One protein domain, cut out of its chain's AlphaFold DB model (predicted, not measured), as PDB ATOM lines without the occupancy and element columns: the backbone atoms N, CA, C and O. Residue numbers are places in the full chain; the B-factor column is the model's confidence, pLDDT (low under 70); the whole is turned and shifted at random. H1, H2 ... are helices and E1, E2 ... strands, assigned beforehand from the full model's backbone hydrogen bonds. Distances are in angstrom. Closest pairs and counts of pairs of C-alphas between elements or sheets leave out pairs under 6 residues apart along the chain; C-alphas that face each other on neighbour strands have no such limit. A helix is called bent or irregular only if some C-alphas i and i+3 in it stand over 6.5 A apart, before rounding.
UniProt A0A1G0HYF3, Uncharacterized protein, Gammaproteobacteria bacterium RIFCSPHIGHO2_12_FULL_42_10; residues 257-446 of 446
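What this domain is: This is residues 257 to 446 of the 446 residues of an uncharacterized protein of Gammaproteobacteria bacterium RIFCSPHIGHO2_12_FULL_42_10 (UniProt A0A1G0HYF3). Two lobes meet: one is built on the four-stranded sheet E1 E2 E4 E3 with H1 over one face, the other holds the three-stranded sheet E7 E6 E9 and the two-stranded ribbon E5 E8. The helical hairpin H2 H3 lies at the end far from the strands E5 to E9. The printed part has 190 residues with seven named helices and nine named strands, in the order H1 E1 H2 H3 H4 E2 H5 H6 E3 E4 E5 E6 E7 E8 E9 H7. The first sheet is mixed, the others antiparallel; the class is mixed, and the whole is compact, with a radius of gyration of the C-alphas of 17.2 A and spans of 54 by 38 by 28 A.

How they stand to each other: The largest sheet runs E1, residues 274 to 276, E2, 338 to 342, E4, 369 to 372, and E3, 362 to 366. E1 and E2 are parallel, with N 342 and O 276 2.8 A apart; E2 and E4 are antiparallel, with N 370 and O 341 at 2.8 A. E3 and E4 form a hairpin, with N 363 and O 371 at 2.9 A. H1, residues 257 to 268, is on one face, making two layers, helix over sheet, at a height over the sheet of 8.5 A. H6, residues 352 to 361, only grazes this sheet with residues 358 to 361. H4, residues 326 to 335, touches H6 at a shallow tilt of 13 degrees, the same way; their closest C-alphas are Leu 330 and Ile 354, 6.7 A. H2, residues 297 to 304, and H3, 308 to 314, are a hairpin; their closest C-alphas are Ala 299 and Met 314, 5.3 A. H7, residues 441 to 445, touches H5, 345 to 348; their closest C-alphas are Tyr 345 and Trp 441, 6.7 A. E1, H2 H3 H4, E2 is a strand-helix-strand unit, helices between parallel neighbour strands; E2, H5 H6, E3 is a split one, with E4 between its strands and a right-handed crossover. E6, residues 389 to 394, is the inner strand beside E7, 403 to 406, and E9, 419 to 424, with N 391 and O 404, and N 392 and O 422, each 2.8 A apart. E5, residues 379 to 385, and E8, 409 to 415, are antiparallel, with N 383 and O 411 at 2.8 A. The closest C-alphas of E4 and E9 are Tyr 372 and Trp 423, 5.8 A. Every O i to N i+4 pair is within hydrogen-bond range in H1, H2, H4 and H6, but 1 of 3 in H3 and 0 of 1 in H7, beside 3 of 4 and 2 of 2 O i to N i+3 pairs; H5 is too short for one.

Where its parts are: H1 begins at C-alpha 257 (12.509, 1.722, -30.998) and is 16.2 A long; E8 is 18.2 A, E5 17.2 A. H3 is only just irregular: C-alphas 309 and 312 are 7.0 A apart. H7 ends at C-alpha 445 (14.716, 6.599, -40.735).

The domain as a whole: The C-alphas farthest apart, Ser 309 and Gln 398, are 54.4 A apart. The printed part has no cut; the links E1 to H2, H3 to H4 and E9 to H7 are long. The pLDDT is under 70 at residues 315 to 320, 428 to 430 and 444 to 446.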
ATOM      1  N   TYR A 257      13.671   2.104 -30.199       89.56
ATOM      2  CA  TYR A 257      12.509   1.722 -30.998       89.56
ATOM      3  C   TYR A 257      12.860   0.637 -32.024       89.56
ATOM      4  O   TYR A 257      12.250  -0.431 -32.034       89.56
ATOM      5  N   GLN A 258      13.891   0.856 -32.845       89.25
ATOM      6  CA  GLN A 258      14.355  -0.095 -33.858       89.25
ATOM      7  C   GLN A 258      14.793  -1.419 -33.207       89.25
ATOM      8  O   GLN A 258      14.385  -2.496 -33.636       89.25
ATOM      9  N   LYS A 259      15.599  -1.348 -32.138       91.19
ATOM     10  CA  LYS A 259      16.059  -2.513 -31.366       91.19
ATOM     11  C   LYS A 259      14.881  -3.300 -30.818       91.19
ATOM     12  O   LYS A 259      14.864  -4.520 -30.927       91.19
ATOM     13  N   ALA A 260      13.893  -2.614 -30.256       92.00
ATOM     14  CA  ALA A 260      12.732  -3.262 -29.682       92.00
ATOM     15  C   ALA A 260      11.837  -3.894 -30.762       92.00
ATOM     16  O   ALA A 260      11.315  -4.979 -30.522       92.00
ATOM     17  N   ASN A 261      11.742  -3.309 -31.963       93.06
ATOM     18  CA  ASN A 261      11.104  -3.944 -33.125       93.06
ATOM     19  C   ASN A 261      11.842  -5.223 -33.549       93.06
ATOM     20  O   ASN A 261      11.211  -6.268 -33.658       93.06
ATOM     21  N   VAL A 262      13.169  -5.185 -33.716       93.38
ATOM     22  CA  VAL A 262      13.955  -6.373 -34.110       93.38
ATOM     23  C   VAL A 262      13.879  -7.476 -33.053       93.38
ATOM     24  O   VAL A 262      13.623  -8.629 -33.388       93.38
ATOM     25  N   ILE A 263      14.042  -7.135 -31.770       93.06
ATOM     26  CA  ILE A 263      13.945  -8.100 -30.663       93.06
ATOM     27  C   ILE A 263      12.540  -8.705 -30.597       93.06
ATOM     28  O   ILE A 263      12.405  -9.915 -30.423       93.06
ATOM     29  N   THR A 264      11.498  -7.882 -30.729       93.62
ATOM     30  CA  THR A 264      10.108  -8.353 -30.702       93.62
ATOM     31  C   THR A 264       9.812  -9.249 -31.897       93.62
ATOM     32  O   THR A 264       9.307 -10.348 -31.698       93.62
ATOM     33  N   LEU A 265      10.187  -8.842 -33.112       94.88
ATOM     34  CA  LEU A 265      10.016  -9.656 -34.314       94.88
ATOM     35  C   LEU A 265      10.735 -11.003 -34.179       94.88
ATOM     36  O   LEU A 265      10.135 -12.038 -34.432       94.88
ATOM     37  N   ASN A 266      11.982 -11.007 -33.702       94.00
ATOM     38  CA  ASN A 266      12.753 -12.236 -33.511       94.00
ATOM     39  C   ASN A 266      12.129 -13.178 -32.472       94.00
ATOM     40  O   ASN A 266      12.293 -14.387 -32.564       94.00
ATOM     41  N   ARG A 267      11.409 -12.643 -31.477       92.81
ATOM     42  CA  ARG A 267      10.639 -13.454 -30.519       92.81
ATOM     43  C   ARG A 267       9.325 -13.971 -31.103       92.81
ATOM     44  O   ARG A 267       8.837 -14.990 -30.637       92.81
ATOM     45  N   LEU A 268       8.736 -13.244 -32.049       92.69
ATOM     46  CA  LEU A 268       7.464 -13.583 -32.691       92.69
ATOM     47  C   LEU A 268       7.606 -14.640 -33.794       92.69
ATOM     48  O   LEU A 268       6.621 -15.308 -34.107       92.69
ATOM     49  N   LEU A 269       8.790 -14.756 -34.396       92.50
ATOM     50  CA  LEU A 269       9.085 -15.730 -35.441       92.50
ATOM     51  C   LEU A 269       9.404 -17.098 -34.831       92.50
ATOM     52  O   LEU A 269      10.399 -17.263 -34.125       92.50
ATOM     53  N   GLU A 270       8.571 -18.095 -35.127       89.44
ATOM     54  CA  GLU A 270       8.883 -19.498 -34.853       89.44
ATOM     55  C   GLU A 270       9.800 -20.077 -35.953       89.44
ATOM     56  O   GLU A 270      10.059 -19.460 -36.991       89.44
ATOM     57  N   LYS A 271      10.324 -21.292 -35.746       84.44
ATOM     58  CA  LYS A 271      11.140 -21.968 -36.764       84.44
ATOM     59  C   LYS A 271      10.289 -22.243 -38.012       84.44
ATOM     60  O   LYS A 271       9.339 -23.014 -37.944       84.44
ATOM     61  N   GLY A 272      10.686 -21.668 -39.146       83.56
ATOM     62  CA  GLY A 272       9.955 -21.772 -40.415       83.56
ATOM     63  C   GLY A 272       8.914 -20.671 -40.636       83.56
ATOM     64  O   GLY A 272       8.234 -20.698 -41.656       83.56
ATOM     65  N   ASP A 273       8.797 -19.712 -39.711       88.00
ATOM     66  CA  ASP A 273       8.033 -18.495 -39.953       88.00
ATOM     67  C   ASP A 273       8.843 -17.488 -40.762       88.00
ATOM     68  O   ASP A 273      10.039 -17.284 -40.529       88.00
ATOM     69  N   ASP A 274       8.129 -16.798 -41.646       90.81
ATOM     70  CA  ASP A 274       8.683 -15.776 -42.514       90.81
ATOM     71  C   ASP A 274       8.154 -14.381 -42.177       90.81
ATOM     72  O   ASP A 274       7.037 -14.198 -41.670       90.81
ATOM     73  N   TYR A 275       8.947 -13.377 -42.546       95.94
ATOM     74  CA  TYR A 275       8.555 -11.973 -42.514       95.94
ATOM     75  C   TYR A 275       8.969 -11.239 -43.791       95.94
ATOM     76  O   TYR A 275       9.749 -11.744 -44.596       95.94
ATOM     77  N   VAL A 276       8.458 -10.019 -43.955       95.94
ATOM     78  CA  VAL A 276       8.909  -9.061 -44.973       95.94
ATOM     79  C   VAL A 276       9.204  -7.712 -44.322       95.94
ATOM     80  O   VAL A 276       8.452  -7.238 -43.480       95.94
ATOM     81  N   ALA A 277      10.299  -7.067 -44.699       94.75
ATOM     82  CA  ALA A 277      10.698  -5.760 -44.189       94.75
ATOM     83  C   ALA A 277      11.413  -4.892 -45.236       94.75
ATOM     84  O   ALA A 277      11.759  -3.755 -44.937       94.75
ATOM     85  N   GLY A 278      11.698  -5.369 -46.454       90.50
ATOM     86  CA  GLY A 278      12.467  -4.563 -47.418       90.50
ATOM     87  C   GLY A 278      13.961  -4.451 -47.100       90.50
ATOM     88  O   GLY A 278      14.707  -3.791 -47.830       90.50
ATOM     89  N   ILE A 279      14.397  -5.053 -45.995       89.19
ATOM     90  CA  ILE A 279      15.781  -5.198 -45.560       89.19
ATOM     91  C   ILE A 279      15.859  -6.376 -44.590       89.19
ATOM     92  O   ILE A 279      14.962  -6.567 -43.770       89.19
ATOM     93  N   THR A 280      16.938  -7.148 -44.655       88.88
ATOM     94  CA  THR A 280      17.184  -8.235 -43.703       88.88
ATOM     95  C   THR A 280      17.388  -7.664 -42.301       88.88
ATOM     96  O   THR A 280      18.381  -6.991 -42.031       88.88
ATOM     97  N   LEU A 281      16.427  -7.922 -41.412       90.25
ATOM     98  CA  LEU A 281      16.467  -7.506 -40.006       90.25
ATOM     99  C   LEU A 281      17.036  -8.604 -39.103       90.25
ATOM    100  O   LEU A 281      17.660  -8.311 -38.086       90.25
ATOM    101  N   ILE A 282      16.802  -9.865 -39.469       91.69
ATOM    102  CA  ILE A 282      17.174 -11.048 -38.695       91.69
ATOM    103  C   ILE A 282      17.933 -11.996 -39.618       91.69
ATOM    104  O   ILE A 282      17.363 -12.545 -40.555       91.69
ATOM    105  N   TYR A 283      19.221 -12.194 -39.342       84.88
ATOM    106  CA  TYR A 283      20.145 -12.916 -40.225       84.88
ATOM    107  C   TYR A 283      19.732 -14.371 -40.505       84.88
ATOM    108  O   TYR A 283      19.888 -14.857 -41.618       84.88
ATOM    109  N   HIS A 284      19.173 -15.063 -39.512       86.94
ATOM    110  CA  HIS A 284      18.779 -16.472 -39.640       86.94
ATOM    111  C   HIS A 284      17.349 -16.683 -40.161       86.94
ATOM    112  O   HIS A 284      16.908 -17.824 -40.264       86.94
ATOM    113  N   HIS A 285      16.633 -15.603 -40.482       88.94
ATOM    114  CA  HIS A 285      15.291 -15.647 -41.054       88.94
ATOM    115  C   HIS A 285      15.308 -14.878 -42.386       88.94
ATOM    116  O   HIS A 285      15.170 -13.648 -42.384       88.94
ATOM    117  N   PRO A 286      15.540 -15.561 -43.521       85.00
ATOM    118  CA  PRO A 286      15.470 -14.921 -44.827       85.00
ATOM    119  C   PRO A 286      14.035 -14.463 -45.114       85.00
ATOM    120  O   PRO A 286      13.069 -15.011 -44.589       85.00
ATOM    121  N   GLN A 287      13.887 -13.441 -45.952       91.06
ATOM    122  CA  GLN A 287      12.572 -12.990 -46.400       91.06
ATOM    123  C   GLN A 287      12.198 -13.784 -47.662       91.06
ATOM    124  O   GLN A 287      12.962 -13.759 -48.618       91.06
ATOM    125  N   PRO A 288      11.046 -14.467 -47.734       90.69
ATOM    126  CA  PRO A 288      10.778 -15.432 -48.807       90.69
ATOM    127  C   PRO A 288      10.368 -14.779 -50.134       90.69
ATOM    128  O   PRO A 288      10.352 -15.434 -51.174       90.69
ATOM    129  N   ILE A 289       9.989 -13.497 -50.120       92.38
ATOM    130  CA  ILE A 289       9.440 -12.819 -51.298       92.38
ATOM    131  C   ILE A 289      10.556 -12.135 -52.078       92.38
ATOM    132  O   ILE A 289      11.000 -11.040 -51.716       92.38
ATOM    133  N   ILE A 290      10.973 -12.764 -53.178       88.81
ATOM    134  CA  ILE A 290      11.905 -12.176 -54.145       88.81
ATOM    135  C   ILE A 290      11.371 -10.805 -54.592       88.81
ATOM    136  O   ILE A 290      10.187 -10.632 -54.885       88.81
ATOM    137  N   GLY A 291      12.252  -9.806 -54.571       87.62
ATOM    138  CA  GLY A 291      11.935  -8.410 -54.868       87.62
ATOM    139  C   GLY A 291      11.360  -7.584 -53.718       87.62
ATOM    140  O   GLY A 291      11.272  -6.369 -53.862       87.62
ATOM    141  N   LEU A 292      11.039  -8.191 -52.570       91.12
ATOM    142  CA  LEU A 292      10.773  -7.465 -51.319       91.12
ATOM    143  C   LEU A 292      11.866  -7.662 -50.260       91.12
ATOM    144  O   LEU A 292      11.788  -7.048 -49.201       91.12
ATOM    145  N   GLN A 293      12.882  -8.487 -50.518       87.81
ATOM    146  CA  GLN A 293      13.927  -8.778 -49.531       87.81
ATOM    147  C   GLN A 293      14.852  -7.573 -49.288       87.81
ATOM    148  O   GLN A 293      15.104  -7.193 -48.143       87.81
ATOM    149  N   HIS A 294      15.307  -6.932 -50.371       86.00
ATOM    150  CA  HIS A 294      16.276  -5.836 -50.356       86.00
ATOM    151  C   HIS A 294      15.787  -4.654 -51.201       86.00
ATOM    152  O   HIS A 294      16.309  -4.352 -52.268       86.00
ATOM    153  N   LEU A 295      14.776  -3.940 -50.706       85.25
ATOM    154  CA  LEU A 295      14.200  -2.792 -51.403       85.25
ATOM    155  C   LEU A 295      15.176  -1.604 -51.416       85.25
ATOM    156  O   LEU A 295      15.396  -0.937 -50.402       85.25
ATOM    157  N   VAL A 296      15.742  -1.317 -52.584       83.50
ATOM    158  CA  VAL A 296      16.501  -0.089 -52.875       83.50
ATOM    159  C   VAL A 296      15.729   0.785 -53.860       83.50
ATOM    160  O   VAL A 296      14.860   0.287 -54.572       83.50
ATOM    161  N   GLY A 297      16.096   2.067 -53.962       81.31
ATOM    162  CA  GLY A 297      15.449   3.021 -54.875       81.31
ATOM    163  C   GLY A 297      15.219   2.478 -56.296       81.31
ATOM    164  O   GLY A 297      14.067   2.426 -56.714       81.31
ATOM    165  N   PRO A 298      16.256   1.985 -57.009       82.44
ATOM    166  CA  PRO A 298      16.083   1.374 -58.332       82.44
ATOM    167  C   PRO A 298      15.059   0.241 -58.399       82.44
ATOM    168  O   PRO A 298      14.282   0.169 -59.350       82.44
ATOM    169  N   ALA A 299      15.071  -0.654 -57.405       85.19
ATOM    170  CA  ALA A 299      14.171  -1.797 -57.370       85.19
ATOM    171  C   ALA A 299      12.725  -1.328 -57.260       85.19
ATOM    172  O   ALA A 299      11.862  -1.821 -57.979       85.19
ATOM    173  N   VAL A 300      12.465  -0.326 -56.424       87.38
ATOM    174  CA  VAL A 300      11.105   0.171 -56.268       87.38
ATOM    175  C   VAL A 300      10.661   1.022 -57.455       87.38
ATOM    176  O   VAL A 300       9.547   0.828 -57.936       87.38
ATOM    177  N   ASP A 301      11.526   1.879 -58.001       86.12
ATOM    178  CA  ASP A 301      11.228   2.634 -59.226       86.12
ATOM    179  C   ASP A 301      10.892   1.692 -60.393       86.12
ATOM    180  O   ASP A 301       9.986   1.981 -61.175       86.12
ATOM    181  N   TYR A 302      11.542   0.528 -60.481       86.81
ATOM    182  CA  TYR A 302      11.187  -0.503 -61.458       86.81
ATOM    183  C   TYR A 302       9.814  -1.128 -61.204       86.81
ATOM    184  O   TYR A 302       9.086  -1.399 -62.158       86.81
ATOM    185  N   LEU A 303       9.422  -1.336 -59.942       89.00
ATOM    186  CA  LEU A 303       8.078  -1.826 -59.623       89.00
ATOM    187  C   LEU A 303       6.987  -0.821 -60.034       89.00
ATOM    188  O   LEU A 303       5.889  -1.239 -60.404       89.00
ATOM    189  N   TYR A 304       7.274   0.485 -60.020       89.44
ATOM    190  CA  TYR A 304       6.382   1.497 -60.596       89.44
ATOM    191  C   TYR A 304       6.430   1.511 -62.127       89.44
ATOM    192  O   TYR A 304       5.385   1.483 -62.780       89.44
ATOM    193  N   PHE A 305       7.637   1.562 -62.693       88.75
ATOM    194  CA  PHE A 305       7.887   1.775 -64.115       88.75
ATOM    195  C   PHE A 305       8.985   0.818 -64.607       88.75
ATOM    196  O   PHE A 305      10.163   1.195 -64.637       88.75
ATOM    197  N   PRO A 306       8.634  -0.412 -65.020       87.06
ATOM    198  CA  PRO A 306       9.619  -1.407 -65.416       87.06
ATOM    199  C   PRO A 306      10.342  -0.955 -66.690       87.06
ATOM    200  O   PRO A 306       9.782  -0.952 -67.785       87.06
ATOM    201  N   LYS A 307      11.605  -0.545 -66.542       86.19
ATOM    202  CA  LYS A 307      12.482  -0.118 -67.639       86.19
ATOM    203  C   LYS A 307      13.652  -1.081 -67.761       86.19
ATOM    204  O   LYS A 307      14.318  -1.374 -66.773       86.19
ATOM    205  N   VAL A 308      13.958  -1.513 -68.985       82.62
ATOM    206  CA  VAL A 308      15.091  -2.417 -69.268       82.62
ATOM    207  C   VAL A 308      16.416  -1.837 -68.762       82.62
ATOM    208  O   VAL A 308      17.249  -2.576 -68.252       82.62
ATOM    209  N   SER A 309      16.576  -0.512 -68.809       79.94
ATOM    210  CA  SER A 309      17.768   0.186 -68.313       79.94
ATOM    211  C   SER A 309      17.991   0.061 -66.803       79.94
ATOM    212  O   SER A 309      19.111   0.252 -66.352       79.94
ATOM    213  N   LEU A 310      16.954  -0.238 -66.010       76.56
ATOM    214  CA  LEU A 310      17.079  -0.420 -64.559       76.56
ATOM    215  C   LEU A 310      17.496  -1.849 -64.182       76.56
ATOM    216  O   LEU A 310      17.939  -2.068 -63.058       76.56
ATOM    217  N   LYS A 311      17.391  -2.811 -65.112       77.19
ATOM    218  CA  LYS A 311      17.688  -4.224 -64.839       77.19
ATOM    219  C   LYS A 311      19.107  -4.461 -64.311       77.19
ATOM    220  O   LYS A 311      19.213  -5.166 -63.320       77.19
ATOM    221  N   PRO A 312      20.184  -3.883 -64.877       73.25
ATOM    222  CA  PRO A 312      21.538  -4.148 -64.382       73.25
ATOM    223  C   PRO A 312      21.757  -3.651 -62.946       73.25
ATOM    224  O   PRO A 312      22.325  -4.357 -62.122       73.25
ATOM    225  N   ILE A 313      21.225  -2.470 -62.615       73.69
ATOM    226  CA  ILE A 313      21.439  -1.828 -61.307       73.69
ATOM    227  C   ILE A 313      20.546  -2.376 -60.190       73.69
ATOM    228  O   ILE A 313      20.756  -2.055 -59.022       73.69
ATOM    229  N   MET A 314      19.528  -3.167 -60.529       74.75
ATOM    230  CA  MET A 314      18.605  -3.739 -59.552       74.75
ATOM    231  C   MET A 314      18.905  -5.197 -59.198       74.75
ATOM    232  O   MET A 314      18.268  -5.716 -58.282       74.75
ATOM    233  N   LEU A 315      19.846  -5.857 -59.891       65.50
ATOM    234  CA  LEU A 315      20.160  -7.279 -59.683       65.50
ATOM    235  C   LEU A 315      20.499  -7.577 -58.219       65.50
ATOM    236  O   LEU A 315      19.938  -8.498 -57.642       65.50
ATOM    237  N   ALA A 316      21.286  -6.719 -57.566       63.00
ATOM    238  CA  ALA A 316      21.617  -6.872 -56.147       63.00
ATOM    239  C   ALA A 316      20.411  -6.726 -55.190       63.00
ATOM    240  O   ALA A 316      20.525  -6.978 -53.998       63.00
ATOM    241  N   SER A 317      19.263  -6.243 -55.670       61.72
ATOM    242  CA  SER A 317      18.091  -5.887 -54.854       61.72
ATOM    243  C   SER A 317      16.857  -6.737 -55.137       61.72
ATOM    244  O   SER A 317      16.006  -6.897 -54.263       61.72
ATOM    245  N   LEU A 318      16.774  -7.311 -56.337       64.44
ATOM    246  CA  LEU A 318      15.794  -8.336 -56.688       64.44
ATOM    247  C   LEU A 318      16.338  -9.765 -56.528       64.44
ATOM    248  O   LEU A 318      15.718 -10.682 -57.051       64.44
ATOM    249  N   GLU A 319      17.469  -9.956 -55.837       67.88
ATOM    250  CA  GLU A 319      18.162 -11.258 -55.751       67.88
ATOM    251  C   GLU A 319      18.372 -11.882 -57.144       67.88
ATOM    252  O   GLU A 319      18.012 -13.023 -57.412       67.88
ATOM    253  N   GLU A 320      18.907 -11.073 -58.059       65.12
ATOM    254  CA  GLU A 320      19.258 -11.439 -59.435       65.12
ATOM    255  C   GLU A 320      18.097 -11.905 -60.331       65.12
ATOM    256  O   GLU A 320      18.348 -12.337 -61.455       65.12
ATOM    257  N   ASP A 321      16.833 -11.741 -59.917       75.94
ATOM    258  CA  ASP A 321      15.673 -11.982 -60.784       75.94
ATOM    259  C   ASP A 321      15.135 -10.670 -61.397       75.94
ATOM    260  O   ASP A 321      14.264 -10.005 -60.829       75.94
ATOM    261  N   PRO A 322      15.591 -10.269 -62.600       70.38
ATOM    262  CA  PRO A 322      15.110  -9.063 -63.271       70.38
ATOM    263  C   PRO A 322      13.681  -9.207 -63.827       70.38
ATOM    264  O   PRO A 322      13.184  -8.284 -64.484       70.38
ATOM    265  N   THR A 323      13.032 -10.362 -63.650       81.38
ATOM    266  CA  THR A 323      11.671 -10.634 -64.132       81.38
ATOM    267  C   THR A 323      10.599 -10.384 -63.075       81.38
ATOM    268  O   THR A 323       9.413 -10.424 -63.402       81.38
ATOM    269  N   VAL A 324      10.989 -10.052 -61.840       86.81
ATOM    270  CA  VAL A 324      10.039  -9.730 -60.770       86.81
ATOM    271  C   VAL A 324       9.152  -8.554 -61.178       86.81
ATOM    272  O   VAL A 324       9.619  -7.483 -61.558       86.81
ATOM    273  N   THR A 325       7.842  -8.743 -61.066       90.56
ATOM    274  CA  THR A 325       6.820  -7.730 -61.342       90.56
ATOM    275  C   THR A 325       5.944  -7.518 -60.114       90.56
ATOM    276  O   THR A 325       5.900  -8.351 -59.210       90.56
ATOM    277  N   LYS A 326       5.160  -6.430 -60.094       93.31
ATOM    278  CA  LYS A 326       4.124  -6.231 -59.063       93.31
ATOM    279  C   LYS A 326       3.204  -7.450 -58.942       93.31
ATOM    280  O   LYS A 326       2.925  -7.905 -57.838       93.31
ATOM    281  N   THR A 327       2.781  -8.009 -60.075       94.56
ATOM    282  CA  THR A 327       1.893  -9.175 -60.122       94.56
ATOM    283  C   THR A 327       2.549 -10.423 -59.539       94.56
ATOM    284  O   THR A 327       1.904 -11.138 -58.775       94.56
ATOM    285  N   SER A 328       3.826 -10.681 -59.847       93.94
ATOM    286  CA  SER A 328       4.529 -11.834 -59.276       93.94
ATOM    287  C   SER A 328       4.756 -11.672 -57.772       93.94
ATOM    288  O   SER A 328       4.605 -12.648 -57.045       93.94
ATOM    289  N   ILE A 329       5.024 -10.452 -57.289       94.94
ATOM    290  CA  ILE A 329       5.124 -10.157 -55.852       94.94
ATOM    291  C   ILE A 329       3.791 -10.412 -55.145       94.94
ATOM    292  O   ILE A 329       3.775 -11.081 -54.115       94.94
ATOM    293  N   LEU A 330       2.676  -9.912 -55.686       96.44
ATOM    294  CA  LEU A 330       1.345 -10.136 -55.109       96.44
ATOM    295  C   LEU A 330       1.005 -11.632 -55.065       96.44
ATOM    296  O   LEU A 330       0.623 -12.147 -54.017       96.44
ATOM    297  N   ALA A 331       1.254 -12.354 -56.161       95.25
ATOM    298  CA  ALA A 331       1.048 -13.799 -56.219       95.25
ATOM    299  C   ALA A 331       1.957 -14.569 -55.242       95.25
ATOM    300  O   ALA A 331       1.534 -15.571 -54.660       95.25
ATOM    301  N   ALA A 332       3.200 -14.119 -55.049       94.00
ATOM    302  CA  ALA A 332       4.120 -14.702 -54.081       94.00
ATOM    303  C   ALA A 332       3.642 -14.441 -52.647       94.00
ATOM    304  O   ALA A 332       3.555 -15.380 -51.859       94.00
ATOM    305  N   LEU A 333       3.249 -13.205 -52.327       94.81
ATOM    306  CA  LEU A 333       2.669 -12.853 -51.033       94.81
ATOM    307  C   LEU A 333       1.427 -13.697 -50.725       94.81
ATOM    308  O   LEU A 333       1.274 -14.136 -49.586       94.81
ATOM    309  N   ASP A 334       0.573 -13.952 -51.719       92.88
ATOM    310  CA  ASP A 334      -0.634 -14.776 -51.572       92.88
ATOM    311  C   ASP A 334      -0.345 -16.227 -51.189       92.88
ATOM    312  O   ASP A 334      -1.106 -16.846 -50.440       92.88
ATOM    313  N   ARG A 335       0.759 -16.774 -51.699       91.56
ATOM    314  CA  ARG A 335       1.169 -18.169 -51.480       91.56
ATOM    315  C   ARG A 335       2.122 -18.335 -50.299       91.56
ATOM    316  O   ARG A 335       2.360 -19.465 -49.873       91.56
ATOM    317  N   SER A 336       2.681 -17.237 -49.806       90.38
ATOM    318  CA  SER A 336       3.757 -17.254 -48.821       90.38
ATOM    319  C   SER A 336       3.311 -17.599 -47.406       90.38
ATOM    320  O   SER A 336       2.147 -17.471 -47.023       90.38
ATOM    321  N   THR A 337       4.302 -17.974 -46.606       90.56
ATOM    322  CA  THR A 337       4.235 -18.203 -45.161       90.56
ATOM    323  C   THR A 337       4.508 -16.937 -44.340       90.56
ATOM    324  O   THR A 337       4.728 -17.018 -43.134       90.56
ATOM    325  N   VAL A 338       4.452 -15.755 -44.967       94.94
ATOM    326  CA  VAL A 338       4.702 -14.463 -44.313       94.94
ATOM    327  C   VAL A 338       3.596 -14.158 -43.303       94.94
ATOM    328  O   VAL A 338       2.485 -13.771 -43.672       94.94
ATOM    329  N   LYS A 339       3.907 -14.315 -42.013       95.12
ATOM    330  CA  LYS A 339       2.995 -13.979 -40.905       95.12
ATOM    331  C   LYS A 339       3.098 -12.520 -40.491       95.12
ATOM    332  O   LYS A 339       2.130 -11.963 -39.971       95.12
ATOM    333  N   TYR A 340       4.261 -11.915 -40.716       97.00
ATOM    334  CA  TYR A 340       4.564 -10.567 -40.264       97.00
ATOM    335  C   TYR A 340       5.172  -9.731 -41.376       97.00
ATOM    336  O   TYR A 340       5.944 -10.230 -42.193       97.00
ATOM    337  N   PHE A 341       4.913  -8.432 -41.348       97.06
ATOM    338  CA  PHE A 341       5.786  -7.493 -42.032       97.06
ATOM    339  C   PHE A 341       6.196  -6.361 -41.094       97.06
ATOM    340  O   PHE A 341       5.490  -6.055 -40.135       97.06
ATOM    341  N   VAL A 342       7.354  -5.757 -41.348       96.75
ATOM    342  CA  VAL A 342       7.834  -4.593 -40.601       96.75
ATOM    343  C   VAL A 342       7.737  -3.365 -41.480       96.75
ATOM    344  O   VAL A 342       8.487  -3.230 -42.448       96.75
ATOM    345  N   ASN A 343       6.825  -2.466 -41.128       95.94
ATOM    346  CA  ASN A 343       6.691  -1.192 -41.801       95.94
ATOM    347  C   ASN A 343       7.951  -0.341 -41.608       95.94
ATOM    348  O   ASN A 343       8.576  -0.350 -40.552       95.94
ATOM    349  N   ASN A 344       8.361   0.361 -42.655       91.69
ATOM    350  CA  ASN A 344       9.485   1.293 -42.666       91.69
ATOM    351  C   ASN A 344       9.431   2.103 -43.965       91.69
ATOM    352  O   ASN A 344       8.631   1.818 -44.855       91.69
ATOM    353  N   TYR A 345      10.337   3.068 -44.121       85.50
ATOM    354  CA  TYR A 345      10.364   3.938 -45.299       85.50
ATOM    355  C   TYR A 345      10.467   3.206 -46.649       85.50
ATOM    356  O   TYR A 345      10.065   3.765 -47.663       85.50
ATOM    357  N   ARG A 346      11.017   1.981 -46.697       88.25
ATOM    358  CA  ARG A 346      11.101   1.187 -47.934       88.25
ATOM    359  C   ARG A 346       9.765   0.540 -48.275       88.25
ATOM    360  O   ARG A 346       9.388   0.530 -49.441       88.25
ATOM    361  N   ILE A 347       9.055   0.035 -47.264       93.62
ATOM    362  CA  ILE A 347       7.703  -0.522 -47.409       93.62
ATOM    363  C   ILE A 347       6.709   0.583 -47.775       93.62
ATOM    364  O   ILE A 347       5.931   0.422 -48.713       93.62
ATOM    365  N   GLU A 348       6.795   1.743 -47.124       91.31
ATOM    366  CA  GLU A 348       5.937   2.903 -47.408       91.31
ATOM    367  C   GLU A 348       6.074   3.435 -48.836       91.31
ATOM    368  O   GLU A 348       5.139   4.005 -49.411       91.31
ATOM    369  N   ALA A 349       7.236   3.221 -49.439       89.31
ATOM    370  CA  ALA A 349       7.518   3.693 -50.775       89.31
ATOM    371  C   ALA A 349       7.215   2.643 -51.867       89.31
ATOM    372  O   ALA A 349       7.337   2.951 -53.051       89.31
ATOM    373  N   LEU A 350       6.717   1.450 -51.505       93.56
ATOM    374  CA  LEU A 350       6.196   0.460 -52.458       93.56
ATOM    375  C   LEU A 350       5.019   1.001 -53.296       93.56
ATOM    376  O   LEU A 350       4.301   1.903 -52.848       93.56
ATOM    377  N   PRO A 351       4.767   0.418 -54.486       94.75
ATOM    378  CA  PRO A 351       3.595   0.726 -55.298       94.75
ATOM    379  C   PRO A 351       2.265   0.623 -54.532       94.75
ATOM    380  O   PRO A 351       2.113  -0.282 -53.699       94.75
ATOM    381  N   PRO A 352       1.277   1.494 -54.828       95.75
ATOM    382  CA  PRO A 352      -0.016   1.515 -54.147       95.75
ATOM    383  C   PRO A 352      -0.733   0.167 -54.108       95.75
ATOM    384  O   PRO A 352      -1.389  -0.131 -53.119       95.75
ATOM    385  N   GLU A 353      -0.593  -0.666 -55.137       97.00
ATOM    386  CA  GLU A 353      -1.250  -1.971 -55.221       97.00
ATOM    387  C   GLU A 353      -0.687  -2.962 -54.195       97.00
ATOM    388  O   GLU A 353      -1.443  -3.671 -53.532       97.00
ATOM    389  N   ILE A 354       0.637  -2.966 -54.006       97.06
ATOM    390  CA  ILE A 354       1.292  -3.799 -52.989       97.06
ATOM    391  C   ILE A 354       0.940  -3.276 -51.594       97.06
ATOM    392  O   ILE A 354       0.620  -4.062 -50.706       97.06
ATOM    393  N   LYS A 355       0.913  -1.952 -51.401       96.69
ATOM    394  CA  LYS A 355       0.500  -1.352 -50.121       96.69
ATOM    395  C   LYS A 355      -0.961  -1.635 -49.786       96.69
ATOM    396  O   LYS A 355      -1.269  -1.965 -48.646       96.69
ATOM    397  N   ALA A 356      -1.857  -1.545 -50.767       97.31
ATOM    398  CA  ALA A 356      -3.266  -1.879 -50.598       97.31
ATOM    399  C   ALA A 356      -3.429  -3.339 -50.171       97.31
ATOM    400  O   ALA A 356      -4.157  -3.617 -49.222       97.31
ATOM    401  N   TYR A 357      -2.686  -4.249 -50.805       97.56
ATOM    402  CA  TYR A 357      -2.651  -5.650 -50.414       97.56
ATOM    403  C   TYR A 357      -2.145  -5.849 -48.975       97.56
ATOM    404  O   TYR A 357      -2.793  -6.536 -48.187       97.56
ATOM    405  N   LEU A 358      -1.022  -5.224 -48.596       97.50
ATOM    406  CA  LEU A 358      -0.489  -5.315 -47.232       97.50
ATOM    407  C   LEU A 358      -1.500  -4.789 -46.200       97.50
ATOM    408  O   LEU A 358      -1.739  -5.443 -45.190       97.50
ATOM    409  N   ASN A 359      -2.160  -3.666 -46.484       96.75
ATOM    410  CA  ASN A 359      -3.188  -3.091 -45.613       96.75
ATOM    411  C   ASN A 359      -4.442  -3.971 -45.498       96.75
ATOM    412  O   ASN A 359      -5.105  -3.980 -44.458       96.75
ATOM    413  N   ASP A 360      -4.796  -4.698 -46.553       97.12
ATOM    414  CA  ASP A 360      -5.952  -5.594 -46.561       97.12
ATOM    415  C   ASP A 360      -5.673  -6.913 -45.826       97.12
ATOM    416  O   ASP A 360      -6.523  -7.416 -45.087       97.12
ATOM    417  N   GLN A 361      -4.456  -7.439 -45.963       97.62
ATOM    418  CA  GLN A 361      -4.074  -8.756 -45.448       97.62
ATOM    419  C   GLN A 361      -3.406  -8.729 -44.073       97.62
ATOM    420  O   GLN A 361      -3.282  -9.776 -43.441       97.62
ATOM    421  N   PHE A 362      -2.987  -7.564 -43.585       98.19
ATOM    422  CA  PHE A 362      -2.280  -7.425 -42.315       98.19
ATOM    423  C   PHE A 362      -2.793  -6.225 -41.517       98.19
ATOM    424  O   PHE A 362      -3.307  -5.252 -42.068       98.19
ATOM    425  N   ALA A 363      -2.628  -6.290 -40.199       97.69
ATOM    426  CA  ALA A 363      -2.970  -5.219 -39.278       97.69
ATOM    427  C   ALA A 363      -1.819  -4.944 -38.321       97.69
ATOM    428  O   ALA A 363      -1.055  -5.841 -37.961       97.69
ATOM    429  N   HIS A 364      -1.739  -3.695 -37.879       97.12
ATOM    430  CA  HIS A 364      -0.750  -3.246 -36.912       97.12
ATOM    431  C   HIS A 364      -0.820  -4.089 -35.630       97.12
ATOM    432  O   HIS A 364      -1.903  -4.304 -35.076       97.12
ATOM    433  N   LEU A 365       0.318  -4.619 -35.183       95.44
ATOM    434  CA  LEU A 365       0.435  -5.403 -33.953       95.44
ATOM    435  C   LEU A 365       1.034  -4.556 -32.830       95.44
ATOM    436  O   LEU A 365       0.404  -4.397 -31.787       95.44
ATOM    437  N   TRP A 366       2.253  -4.060 -33.037       95.44
ATOM    438  CA  TRP A 366       3.008  -3.257 -32.078       95.44
ATOM    439  C   TRP A 366       4.240  -2.664 -32.759       95.44
ATOM    440  O   TRP A 366       4.850  -3.325 -33.602       95.44
ATOM    441  N   GLY A 367       4.642  -1.449 -32.381       95.25
ATOM    442  CA  GLY A 367       5.736  -0.763 -33.061       95.25
ATOM    443  C   GLY A 367       5.428  -0.645 -34.551       95.25
ATOM    444  O   GLY A 367       4.294  -0.356 -34.921       95.25
ATOM    445  N   SER A 368       6.402  -0.947 -35.399       96.75
ATOM    446  CA  SER A 368       6.207  -1.033 -36.846       96.75
ATOM    447  C   SER A 368       5.950  -2.470 -37.311       96.75
ATOM    448  O   SER A 368       6.059  -2.758 -38.496       96.75
ATOM    449  N   ILE A 369       5.618  -3.398 -36.410       96.88
ATOM    450  CA  ILE A 369       5.311  -4.789 -36.754       96.88
ATOM    451  C   ILE A 369       3.821  -4.916 -37.051       96.88
ATOM    452  O   ILE A 369       2.965  -4.558 -36.238       96.88
ATOM    453  N   TYR A 370       3.520  -5.491 -38.205       98.00
ATOM    454  CA  TYR A 370       2.188  -5.852 -38.657       98.00
ATOM    455  C   TYR A 370       2.074  -7.372 -38.700       98.00
ATOM    456  O   TYR A 370       3.045  -8.072 -38.980       98.00
ATOM    457  N   VAL A 371       0.884  -7.881 -38.410       97.38
ATOM    458  CA  VAL A 371       0.580  -9.313 -38.338       97.38
ATOM    459  C   VAL A 371      -0.539  -9.665 -39.302       97.38
ATOM    460  O   VAL A 371      -1.408  -8.831 -39.567       97.38
ATOM    461  N   TYR A 372      -0.521 -10.892 -39.819       97.88
ATOM    462  CA  TYR A 372      -1.565 -11.414 -40.691       97.88
ATOM    463  C   TYR A 372      -2.953 -11.205 -40.077       97.88
ATOM    464  O   TYR A 372      -3.255 -11.644 -38.962       97.88
ATOM    465  N   ALA A 373      -3.788 -10.485 -40.811       98.00
ATOM    466  CA  ALA A 373      -5.102 -10.064 -40.385       98.00
ATOM    467  C   ALA A 373      -5.997  -9.783 -41.605       98.00
ATOM    468  O   ALA A 373      -6.253  -8.611 -41.904       98.00
ATOM    469  N   PRO A 374      -6.444 -10.819 -42.339       97.75
ATOM    470  CA  PRO A 374      -7.228 -10.643 -43.553       97.75
ATOM    471  C   PRO A 374      -8.557  -9.949 -43.257       97.75
ATOM    472  O   PRO A 374      -9.239 -10.250 -42.265       97.75
ATOM    473  N   ARG A 375      -8.934  -9.026 -44.139       97.50
ATOM    474  CA  ARG A 375     -10.249  -8.394 -44.130       97.50
ATOM    475  C   ARG A 375     -11.280  -9.320 -44.771       97.50
ATOM    476  O   ARG A 375     -11.090  -9.824 -45.872       97.50
ATOM    477  N   ILE A 376     -12.392  -9.514 -44.077       97.12
ATOM    478  CA  ILE A 376     -13.553 -10.242 -44.575       97.12
ATOM    479  C   ILE A 376     -14.587  -9.199 -45.012       97.12
ATOM    480  O   ILE A 376     -15.043  -8.415 -44.170       97.12
ATOM    481  N   PRO A 377     -14.935  -9.124 -46.308       95.81
ATOM    482  CA  PRO A 377     -15.928  -8.171 -46.784       95.81
ATOM    483  C   PRO A 377     -17.330  -8.532 -46.275       95.81
ATOM    484  O   PRO A 377     -17.580  -9.628 -45.767       95.81
ATOM    485  N   GLN A 378     -18.253  -7.583 -46.413       95.75
ATOM    486  CA  GLN A 378     -19.671  -7.814 -46.156       95.75
ATOM    487  C   GLN A 378     -20.247  -8.816 -47.169       95.75
ATOM    488  O   GLN A 378     -19.916  -8.760 -48.353       95.75
ATOM    489  N   GLY A 379     -21.156  -9.679 -46.714       95.00
ATOM    490  CA  GLY A 379     -21.830 -10.676 -47.545       95.00
ATOM    491  C   GLY A 379     -21.211 -12.068 -47.428       95.00
ATOM    492  O   GLY A 379     -20.554 -12.385 -46.436       95.00
ATOM    493  N   ALA A 380     -21.476 -12.920 -48.421       92.25
ATOM    494  CA  ALA A 380     -20.906 -14.260 -48.510       92.25
ATOM    495  C   ALA A 380     -19.591 -14.213 -49.301       92.25
ATOM    496  O   ALA A 380     -19.595 -13.858 -50.479       92.25
ATOM    497  N   HIS A 381     -18.476 -14.569 -48.664       94.56
ATOM    498  CA  HIS A 381     -17.157 -14.555 -49.295       94.56
ATOM    499  C   HIS A 381     -16.332 -15.777 -48.894       94.56
ATOM    500  O   HIS A 381     -16.271 -16.147 -47.718       94.56
ATOM    501  N   ILE A 382     -15.655 -16.382 -49.871       95.06
ATOM    502  CA  ILE A 382     -14.690 -17.453 -49.618       95.06
ATOM    503  C   ILE A 382     -13.344 -16.807 -49.312       95.06
ATOM    504  O   ILE A 382     -12.769 -16.129 -50.158       95.06
ATOM    505  N   THR A 383     -12.832 -17.012 -48.102       94.69
ATOM    506  CA  THR A 383     -11.519 -16.499 -47.698       94.69
ATOM    507  C   THR A 383     -10.590 -17.649 -47.347       94.69
ATOM    508  O   THR A 383     -10.950 -18.554 -46.594       94.69
ATOM    509  N   ASN A 384      -9.374 -17.596 -47.886       95.38
ATOM    510  CA  ASN A 384      -8.329 -18.574 -47.613       95.38
ATOM    511  C   ASN A 384      -7.552 -18.158 -46.365       95.38
ATOM    512  O   ASN A 384      -6.764 -17.216 -46.386       95.38
ATOM    513  N   ILE A 385      -7.762 -18.878 -45.271       96.62
ATOM    514  CA  ILE A 385      -7.017 -18.707 -44.030       96.62
ATOM    515  C   ILE A 385      -5.656 -19.382 -44.188       96.62
ATOM    516  O   ILE A 385      -5.573 -20.598 -44.367       96.62
ATOM    517  N   ARG A 386      -4.580 -18.587 -44.133       94.44
ATOM    518  CA  ARG A 386      -3.209 -19.053 -44.407       94.44
ATOM    519  C   ARG A 386      -2.544 -19.744 -43.227       94.44
ATOM    520  O   ARG A 386      -1.762 -20.670 -43.427       94.44
ATOM    521  N   PHE A 387      -2.877 -19.329 -42.009       94.31
ATOM    522  CA  PHE A 387      -2.228 -19.821 -40.799       94.31
ATOM    523  C   PHE A 387      -3.244 -20.470 -39.870       94.31
ATOM    524  O   PHE A 387      -4.296 -19.901 -39.587       94.31
ATOM    525  N   SER A 388      -2.926 -21.657 -39.364       95.19
ATOM    526  CA  SER A 388      -3.693 -22.235 -38.264       95.19
ATOM    527  C   SER A 388      -3.440 -21.429 -36.987       95.19
ATOM    528  O   SER A 388      -2.319 -20.980 -36.742       95.19
ATOM    529  N   GLY A 389      -4.464 -21.239 -36.160       95.62
ATOM    530  CA  GLY A 389      -4.308 -20.581 -34.867       95.62
ATOM    531  C   GLY A 389      -5.562 -19.875 -34.384       95.62
ATOM    532  O   GLY A 389      -6.666 -20.097 -34.884       95.62
ATOM    533  N   ARG A 390      -5.371 -19.023 -33.378       97.00
ATOM    534  CA  ARG A 390      -6.432 -18.199 -32.799       97.00
ATOM    535  C   ARG A 390      -6.504 -16.867 -33.531       97.00
ATOM    536  O   ARG A 390      -5.483 -16.220 -33.747       97.00
ATOM    537  N   TYR A 391      -7.713 -16.449 -33.860       97.81
ATOM    538  CA  TYR A 391      -8.019 -15.204 -34.542       97.81
ATOM    539  C   TYR A 391      -8.967 -14.380 -33.688       97.81
ATOM    540  O   TYR A 391      -9.988 -14.889 -33.234       97.81
ATOM    541  N   ARG A 392      -8.639 -13.104 -33.492       97.25
ATOM    542  CA  ARG A 392      -9.529 -12.110 -32.897       97.25
ATOM    543  C   ARG A 392     -10.342 -11.447 -34.001       97.25
ATOM    544  O   ARG A 392      -9.766 -10.958 -34.972       97.25
ATOM    545  N   ILE A 393     -11.656 -11.398 -33.835       97.44
ATOM    546  CA  ILE A 393     -12.539 -10.620 -34.704       97.44
ATOM    547  C   ILE A 393     -12.383  -9.142 -34.343       97.44
ATOM    548  O   ILE A 393     -12.570  -8.766 -33.190       97.44
ATOM    549  N   GLU A 394     -12.039  -8.309 -35.318       96.88
ATOM    550  CA  GLU A 394     -12.043  -6.850 -35.197       96.88
ATOM    551  C   GLU A 394     -13.163  -6.297 -36.082       96.88
ATOM    552  O   GLU A 394     -13.075  -6.330 -37.313       96.88
ATOM    553  N   SER A 395     -14.246  -5.846 -35.456       94.62
ATOM    554  CA  SER A 395     -15.477  -5.408 -36.120       94.62
ATOM    555  C   SER A 395     -16.093  -4.204 -35.400       94.62
ATOM    556  O   SER A 395     -15.724  -3.872 -34.276       94.62
ATOM    557  N   ASN A 396     -17.071  -3.561 -36.039       91.62
ATOM    558  CA  ASN A 396     -17.891  -2.511 -35.419       91.62
ATOM    559  C   ASN A 396     -19.172  -3.068 -34.763       91.62
ATOM    560  O   ASN A 396     -20.088  -2.306 -34.463       91.62
ATOM    561  N   ASP A 397     -19.283  -4.388 -34.603       91.62
ATOM    562  CA  ASP A 397     -20.472  -5.058 -34.069       91.62
ATOM    563  C   ASP A 397     -20.199  -5.746 -32.720       91.62
ATOM    564  O   ASP A 397     -19.116  -5.638 -32.145       91.62
ATOM    565  N   GLN A 398     -21.203  -6.457 -32.198       89.31
ATOM    566  CA  GLN A 398     -21.113  -7.159 -30.913       89.31
ATOM    567  C   GLN A 398     -20.082  -8.299 -30.898       89.31
ATOM    568  O   GLN A 398     -19.723  -8.764 -29.822       89.31
ATOM    569  N   ASN A 399     -19.597  -8.751 -32.061       89.12
ATOM    570  CA  ASN A 399     -18.598  -9.814 -32.138       89.12
ATOM    571  C   ASN A 399     -17.164  -9.294 -31.991       89.12
ATOM    572  O   ASN A 399     -16.227 -10.096 -31.993       89.12
ATOM    573  N   ASN A 400     -16.974  -7.978 -31.876       94.31
ATOM    574  CA  ASN A 400     -15.655  -7.388 -31.731       94.31
ATOM    575  C   ASN A 400     -14.940  -7.936 -30.487       94.31
ATOM    576  O   ASN A 400     -15.470  -7.909 -29.379       94.31
ATOM    577  N   GLY A 401     -13.718  -8.425 -30.669       94.75
ATOM    578  CA  GLY A 401     -12.912  -9.040 -29.619       94.75
ATOM    579  C   GLY A 401     -13.115 -10.547 -29.448       94.75
ATOM    580  O   GLY A 401     -12.267 -11.175 -28.810       94.75
ATOM    581  N   ASN A 402     -14.152 -11.151 -30.044       96.75
ATOM    582  CA  ASN A 402     -14.356 -12.600 -29.972       96.75
ATOM    583  C   ASN A 402     -13.174 -13.347 -30.599       96.75
ATOM    584  O   ASN A 402     -12.615 -12.929 -31.615       96.75
ATOM    585  N   ILE A 403     -12.806 -14.473 -29.987       97.12
ATOM    586  CA  ILE A 403     -11.698 -15.314 -30.438       97.12
ATOM    587  C   ILE A 403     -12.265 -16.579 -31.075       97.12
ATOM    588  O   ILE A 403     -13.074 -17.275 -30.467       97.12
ATOM    589  N   MET A 404     -11.796 -16.900 -32.276       96.50
ATOM    590  CA  MET A 404     -12.076 -18.165 -32.947       96.50
ATOM    591  C   MET A 404     -10.781 -18.901 -33.273       96.50
ATOM    592  O   MET A 404      -9.759 -18.278 -33.554       96.50
ATOM    593  N   THR A 405     -10.821 -20.227 -33.261       97.81
ATOM    594  CA  THR A 405      -9.695 -21.056 -33.694       97.81
ATOM    595  C   THR A 405      -9.991 -21.579 -35.087       97.81
ATOM    596  O   THR A 405     -11.001 -22.246 -35.290       97.81
ATOM    597  N   LEU A 406      -9.115 -21.275 -36.040       97.38
ATOM    598  CA  LEU A 406      -9.241 -21.714 -37.427       97.38
ATOM    599  C   LEU A 406      -8.015 -22.541 -37.801       97.38
ATOM    600  O   LEU A 406      -6.891 -22.221 -37.403       97.38
ATOM    601  N   THR A 407      -8.216 -23.596 -38.582       97.38
ATOM    602  CA  THR A 407      -7.125 -24.300 -39.265       97.38
ATOM    603  C   THR A 407      -6.872 -23.651 -40.623       97.38
ATOM    604  O   THR A 407      -7.763 -23.019 -41.189       97.38
ATOM    605  N   ARG A 408      -5.662 -23.778 -41.169       96.19
ATOM    606  CA  ARG A 408      -5.366 -23.343 -42.541       96.19
ATOM    607  C   ARG A 408      -6.337 -24.004 -43.529       96.19
ATOM    608  O   ARG A 408      -6.463 -25.225 -43.532       96.19
ATOM    609  N   GLY A 409      -6.983 -23.213 -44.382       96.38
ATOM    610  CA  GLY A 409      -7.963 -23.710 -45.351       96.38
ATOM    611  C   GLY A 409      -8.871 -22.624 -45.925       96.38
ATOM    612  O   GLY A 409      -8.748 -21.450 -45.580       96.38
ATOM    613  N   SER A 410      -9.782 -23.018 -46.810       96.75
ATOM    614  CA  SER A 410     -10.792 -22.134 -47.401       96.75
ATOM    615  C   SER A 410     -12.073 -22.162 -46.574       96.75
ATOM    616  O   SER A 410     -12.625 -23.230 -46.319       96.75
ATOM    617  N   TYR A 411     -12.564 -20.988 -46.187       97.38
ATOM    618  CA  TYR A 411     -13.774 -20.841 -45.381       97.38
ATOM    619  C   TYR A 411     -14.762 -19.931 -46.087       97.38
ATOM    620  O   TYR A 411     -14.380 -18.891 -46.622       97.38
ATOM    621  N   THR A 412     -16.039 -20.301 -46.049       96.75
ATOM    622  CA  THR A 412     -17.122 -19.410 -46.468       96.75
ATOM    623  C   THR A 412     -17.582 -18.618 -45.255       96.75
ATOM    624  O   THR A 412     -18.161 -19.183 -44.329       96.75
ATOM    625  N   PHE A 413     -17.318 -17.316 -45.255       95.12
ATOM    626  CA  PHE A 413     -17.814 -16.403 -44.234       95.12
ATOM    627  C   PHE A 413     -19.063 -15.705 -44.755       95.12
ATOM    628  O   PHE A 413     -19.067 -15.206 -45.878       95.12
ATOM    629  N   VAL A 414     -20.115 -15.667 -43.938       94.69
ATOM    630  CA  VAL A 414     -21.347 -14.927 -44.228       94.69
ATOM    631  C   VAL A 414     -21.512 -13.867 -43.155       94.69
ATOM    632  O   VAL A 414     -21.714 -14.183 -41.983       94.69
ATOM    633  N   THR A 415     -21.369 -12.604 -43.546       93.25
ATOM    634  CA  THR A 415     -21.179 -11.501 -42.601       93.25
ATOM    635  C   THR A 415     -22.138 -10.357 -42.926       93.25
ATOM    636  O   THR A 415     -22.391 -10.048 -44.093       93.25
ATOM    637  N   LYS A 416     -22.711  -9.723 -41.894       93.31
ATOM    638  CA  LYS A 416     -23.569  -8.536 -42.078       93.31
ATOM    639  C   LYS A 416     -22.757  -7.264 -42.294       93.31
ATOM    640  O   LYS A 416     -23.198  -6.390 -43.026       93.31
ATOM    641  N   ASN A 417     -21.590  -7.186 -41.664       95.00
ATOM    642  CA  ASN A 417     -20.652  -6.077 -41.757       95.00
ATOM    643  C   ASN A 417     -19.267  -6.639 -42.063       95.00
ATOM    644  O   ASN A 417     -18.929  -7.731 -41.605       95.00
ATOM    645  N   ALA A 418     -18.455  -5.869 -42.783       96.00
ATOM    646  CA  ALA A 418     -17.053  -6.211 -42.951       96.00
ATOM    647  C   ALA A 418     -16.341  -6.228 -41.586       96.00
ATOM    648  O   ALA A 418     -16.553  -5.343 -40.755       96.00
ATOM    649  N   TYR A 419     -15.468  -7.208 -41.382       96.94
ATOM    650  CA  TYR A 419     -14.622  -7.316 -40.195       96.94
ATOM    651  C   TYR A 419     -13.229  -7.798 -40.580       96.94
ATOM    652  O   TYR A 419     -12.964  -8.126 -41.736       96.94
ATOM    653  N   ARG A 420     -12.315  -7.837 -39.617       97.81
ATOM    654  CA  ARG A 420     -10.965  -8.359 -39.810       97.81
ATOM    655  C   ARG A 420     -10.710  -9.534 -38.877       97.81
ATOM    656  O   ARG A 420     -11.115  -9.505 -37.719       97.81
ATOM    657  N   LEU A 421     -10.050 -10.573 -39.381       98.06
ATOM    658  CA  LEU A 421      -9.609 -11.711 -38.572       98.06
ATOM    659  C   LEU A 421      -8.146 -11.527 -38.213       98.06
ATOM    660  O   LEU A 421      -7.280 -11.965 -38.957       98.06
ATOM    661  N   LYS A 422      -7.842 -10.897 -37.080       97.88
ATOM    662  CA  LYS A 422      -6.455 -10.679 -36.665       97.88
ATOM    663  C   LYS A 422      -5.877 -11.921 -36.003       97.88
ATOM    664  O   LYS A 422      -6.359 -12.331 -34.947       97.88
ATOM    665  N   TRP A 423      -4.842 -12.507 -36.597       96.69
ATOM    666  CA  TRP A 423      -4.155 -13.654 -36.009       96.69
ATOM    667  C   TRP A 423      -3.465 -13.252 -34.697       96.69
ATOM    668  O   TRP A 423      -2.853 -12.186 -34.601       96.69
ATOM    669  N   ILE A 424      -3.596 -14.094 -33.672       94.69
ATOM    670  CA  ILE A 424      -3.073 -13.852 -32.326       94.69
ATOM    671  C   ILE A 424      -1.816 -14.711 -32.129       94.69
ATOM    672  O   ILE A 424      -1.946 -15.938 -32.047       94.69
ATOM    673  N   PRO A 425      -0.623 -14.104 -31.991       92.38
ATOM    674  CA  PRO A 425       0.593 -14.845 -31.686       92.38
ATOM    675  C   PRO A 425       0.475 -15.626 -30.373       92.38
ATOM    676  O   PRO A 425      -0.116 -15.150 -29.400       92.38
ATOM    677  N   ASN A 426       1.070 -16.820 -30.322       84.88
ATOM    678  CA  ASN A 426       1.096 -17.647 -29.109       84.88
ATOM    679  C   ASN A 426       1.840 -16.952 -27.959       84.88
ATOM    680  O   ASN A 426       1.458 -17.065 -26.795       84.88
ATOM    681  N   ILE A 427       2.871 -16.182 -28.303       79.12
ATOM    682  CA  ILE A 427       3.674 -15.405 -27.365       79.12
ATOM    683  C   ILE A 427       2.993 -14.044 -27.182       79.12
ATOM    684  O   ILE A 427       3.351 -13.052 -27.813       79.12
ATOM    685  N   LEU A 428       1.986 -13.990 -26.309       64.56
ATOM    686  CA  LEU A 428       1.374 -12.733 -25.865       64.56
ATOM    687  C   LEU A 428       2.281 -12.052 -24.830       64.56
ATOM    688  O   LEU A 428       2.071 -12.125 -23.626       64.56
ATOM    689  N   THR A 429       3.352 -11.454 -25.343       59.16
ATOM    690  CA  THR A 429       3.887 -10.117 -25.035       59.16
ATOM    691  C   THR A 429       3.523  -9.440 -23.702       59.16
ATOM    692  O   THR A 429       3.215  -8.251 -23.668       59.16
ATOM    693  N   SER A 430       3.673 -10.122 -22.570       59.25
ATOM    694  CA  SER A 430       3.606  -9.507 -21.232       59.25
ATOM    695  C   SER A 430       4.754  -8.516 -20.946       59.25
ATOM    696  O   SER A 430       4.823  -7.946 -19.864       59.25
ATOM    697  N   SER A 431       5.651  -8.281 -21.915       70.81
ATOM    698  CA  SER A 431       6.835  -7.417 -21.790       70.81
ATOM    699  C   SER A 431       6.959  -6.332 -22.870       70.81
ATOM    700  O   SER A 431       8.017  -5.710 -22.983       70.81
ATOM    701  N   LEU A 432       5.918  -6.081 -23.674       88.19
ATOM    702  CA  LEU A 432       5.975  -4.980 -24.641       88.19
ATOM    703  C   LEU A 432       5.812  -3.639 -23.939       88.19
ATOM    704  O   LEU A 432       4.833  -3.393 -23.237       88.19
ATOM    705  N   LYS A 433       6.774  -2.746 -24.166       89.62
ATOM    706  CA  LYS A 433       6.714  -1.402 -23.608       89.62
ATOM    707  C   LYS A 433       5.619  -0.591 -24.301       89.62
ATOM    708  O   LYS A 433       5.556  -0.545 -25.533       89.62
ATOM    709  N   SER A 434       4.786   0.085 -23.514       90.75
ATOM    710  CA  SER A 434       3.695   0.933 -24.014       90.75
ATOM    711  C   SER A 434       4.197   2.128 -24.832       90.75
ATOM    712  O   SER A 434       3.523   2.539 -25.776       90.75
ATOM    713  N   GLU A 435       5.401   2.632 -24.535       92.50
ATOM    714  CA  GLU A 435       6.044   3.750 -25.246       92.50
ATOM    715  C   GLU A 435       6.237   3.507 -26.753       92.50
ATOM    716  O   GLU A 435       6.260   4.459 -27.527       92.50
ATOM    717  N   PHE A 436       6.328   2.245 -27.183       93.06
ATOM    718  CA  PHE A 436       6.526   1.860 -28.587       93.06
ATOM    719  C   PHE A 436       5.289   1.183 -29.182       93.06
ATOM    720  O   PHE A 436       5.380   0.484 -30.184       93.06
ATOM    721  N   SER A 437       4.125   1.354 -28.552       93.06
ATOM    722  CA  SER A 437       2.888   0.717 -29.009       93.06
ATOM    723  C   SER A 437       2.450   1.185 -30.391       93.06
ATOM    724  O   SER A 437       1.914   0.375 -31.131       93.06
ATOM    725  N   SER A 438       2.700   2.440 -30.764       94.94
ATOM    726  CA  SER A 438       2.299   3.004 -32.058       94.94
ATOM    727  C   SER A 438       3.291   2.703 -33.186       94.94
ATOM    728  O   SER A 438       4.490   2.500 -32.960       94.94
ATOM    729  N   ASP A 439       2.779   2.712 -34.419       94.69
ATOM    730  CA  ASP A 439       3.622   2.723 -35.611       94.69
ATOM    731  C   ASP A 439       4.312   4.083 -35.746       94.69
ATOM    732  O   ASP A 439       3.669   5.123 -35.881       94.69
ATOM    733  N   GLN A 440       5.635   4.053 -35.655       90.69
ATOM    734  CA  GLN A 440       6.541   5.188 -35.783       90.69
ATOM    735  C   GLN A 440       7.612   4.809 -36.806       90.69
ATOM    736  O   GLN A 440       8.813   4.879 -36.539       90.69
ATOM    737  N   TRP A 441       7.171   4.326 -37.971       84.62
ATOM    738  CA  TRP A 441       8.048   3.880 -39.055       84.62
ATOM    739  C   TRP A 441       9.046   4.966 -39.483       84.62
ATOM    740  O   TRP A 441      10.158   4.657 -39.914       84.62
ATOM    741  N   ASP A 442       8.680   6.239 -39.332       79.12
ATOM    742  CA  ASP A 442       9.510   7.409 -39.612       79.12
ATOM    743  C   ASP A 442      10.711   7.496 -38.662       79.12
ATOM    744  O   ASP A 442      11.804   7.897 -39.069       79.12
ATOM    745  N   ARG A 443      10.565   7.022 -37.420       76.69
ATOM    746  CA  ARG A 443      11.685   6.894 -36.481       76.69
ATOM    747  C   ARG A 443      12.694   5.849 -36.919       76.69
ATOM    748  O   ARG A 443      13.844   5.982 -36.540       76.69
ATOM    749  N   LEU A 444      12.323   4.859 -37.742       64.44
ATOM    750  CA  LEU A 444      13.285   3.909 -38.323       64.44
ATOM    751  C   LEU A 444      14.215   4.570 -39.361       64.44
ATOM    752  O   LEU A 444      15.215   3.965 -39.745       64.44
ATOM    753  N   VAL A 445      13.889   5.786 -39.821       60.06
ATOM    754  CA  VAL A 445      14.716   6.599 -40.735       60.06
ATOM    755  C   VAL A 445      15.748   7.443 -39.977       60.06
ATOM    756  O   VAL A 445      16.777   7.801 -40.555       60.06
ATOM    757  N   GLN A 446      15.458   7.766 -38.713       49.69
ATOM    758  CA  GLN A 446      16.316   8.536 -37.804       49.69
ATOM    759  C   GLN A 446      17.384   7.636 -37.176       49.69
ATOM    760  O   GLN A 446      18.538   8.113 -37.068       49.69
TER     761      GLN A 446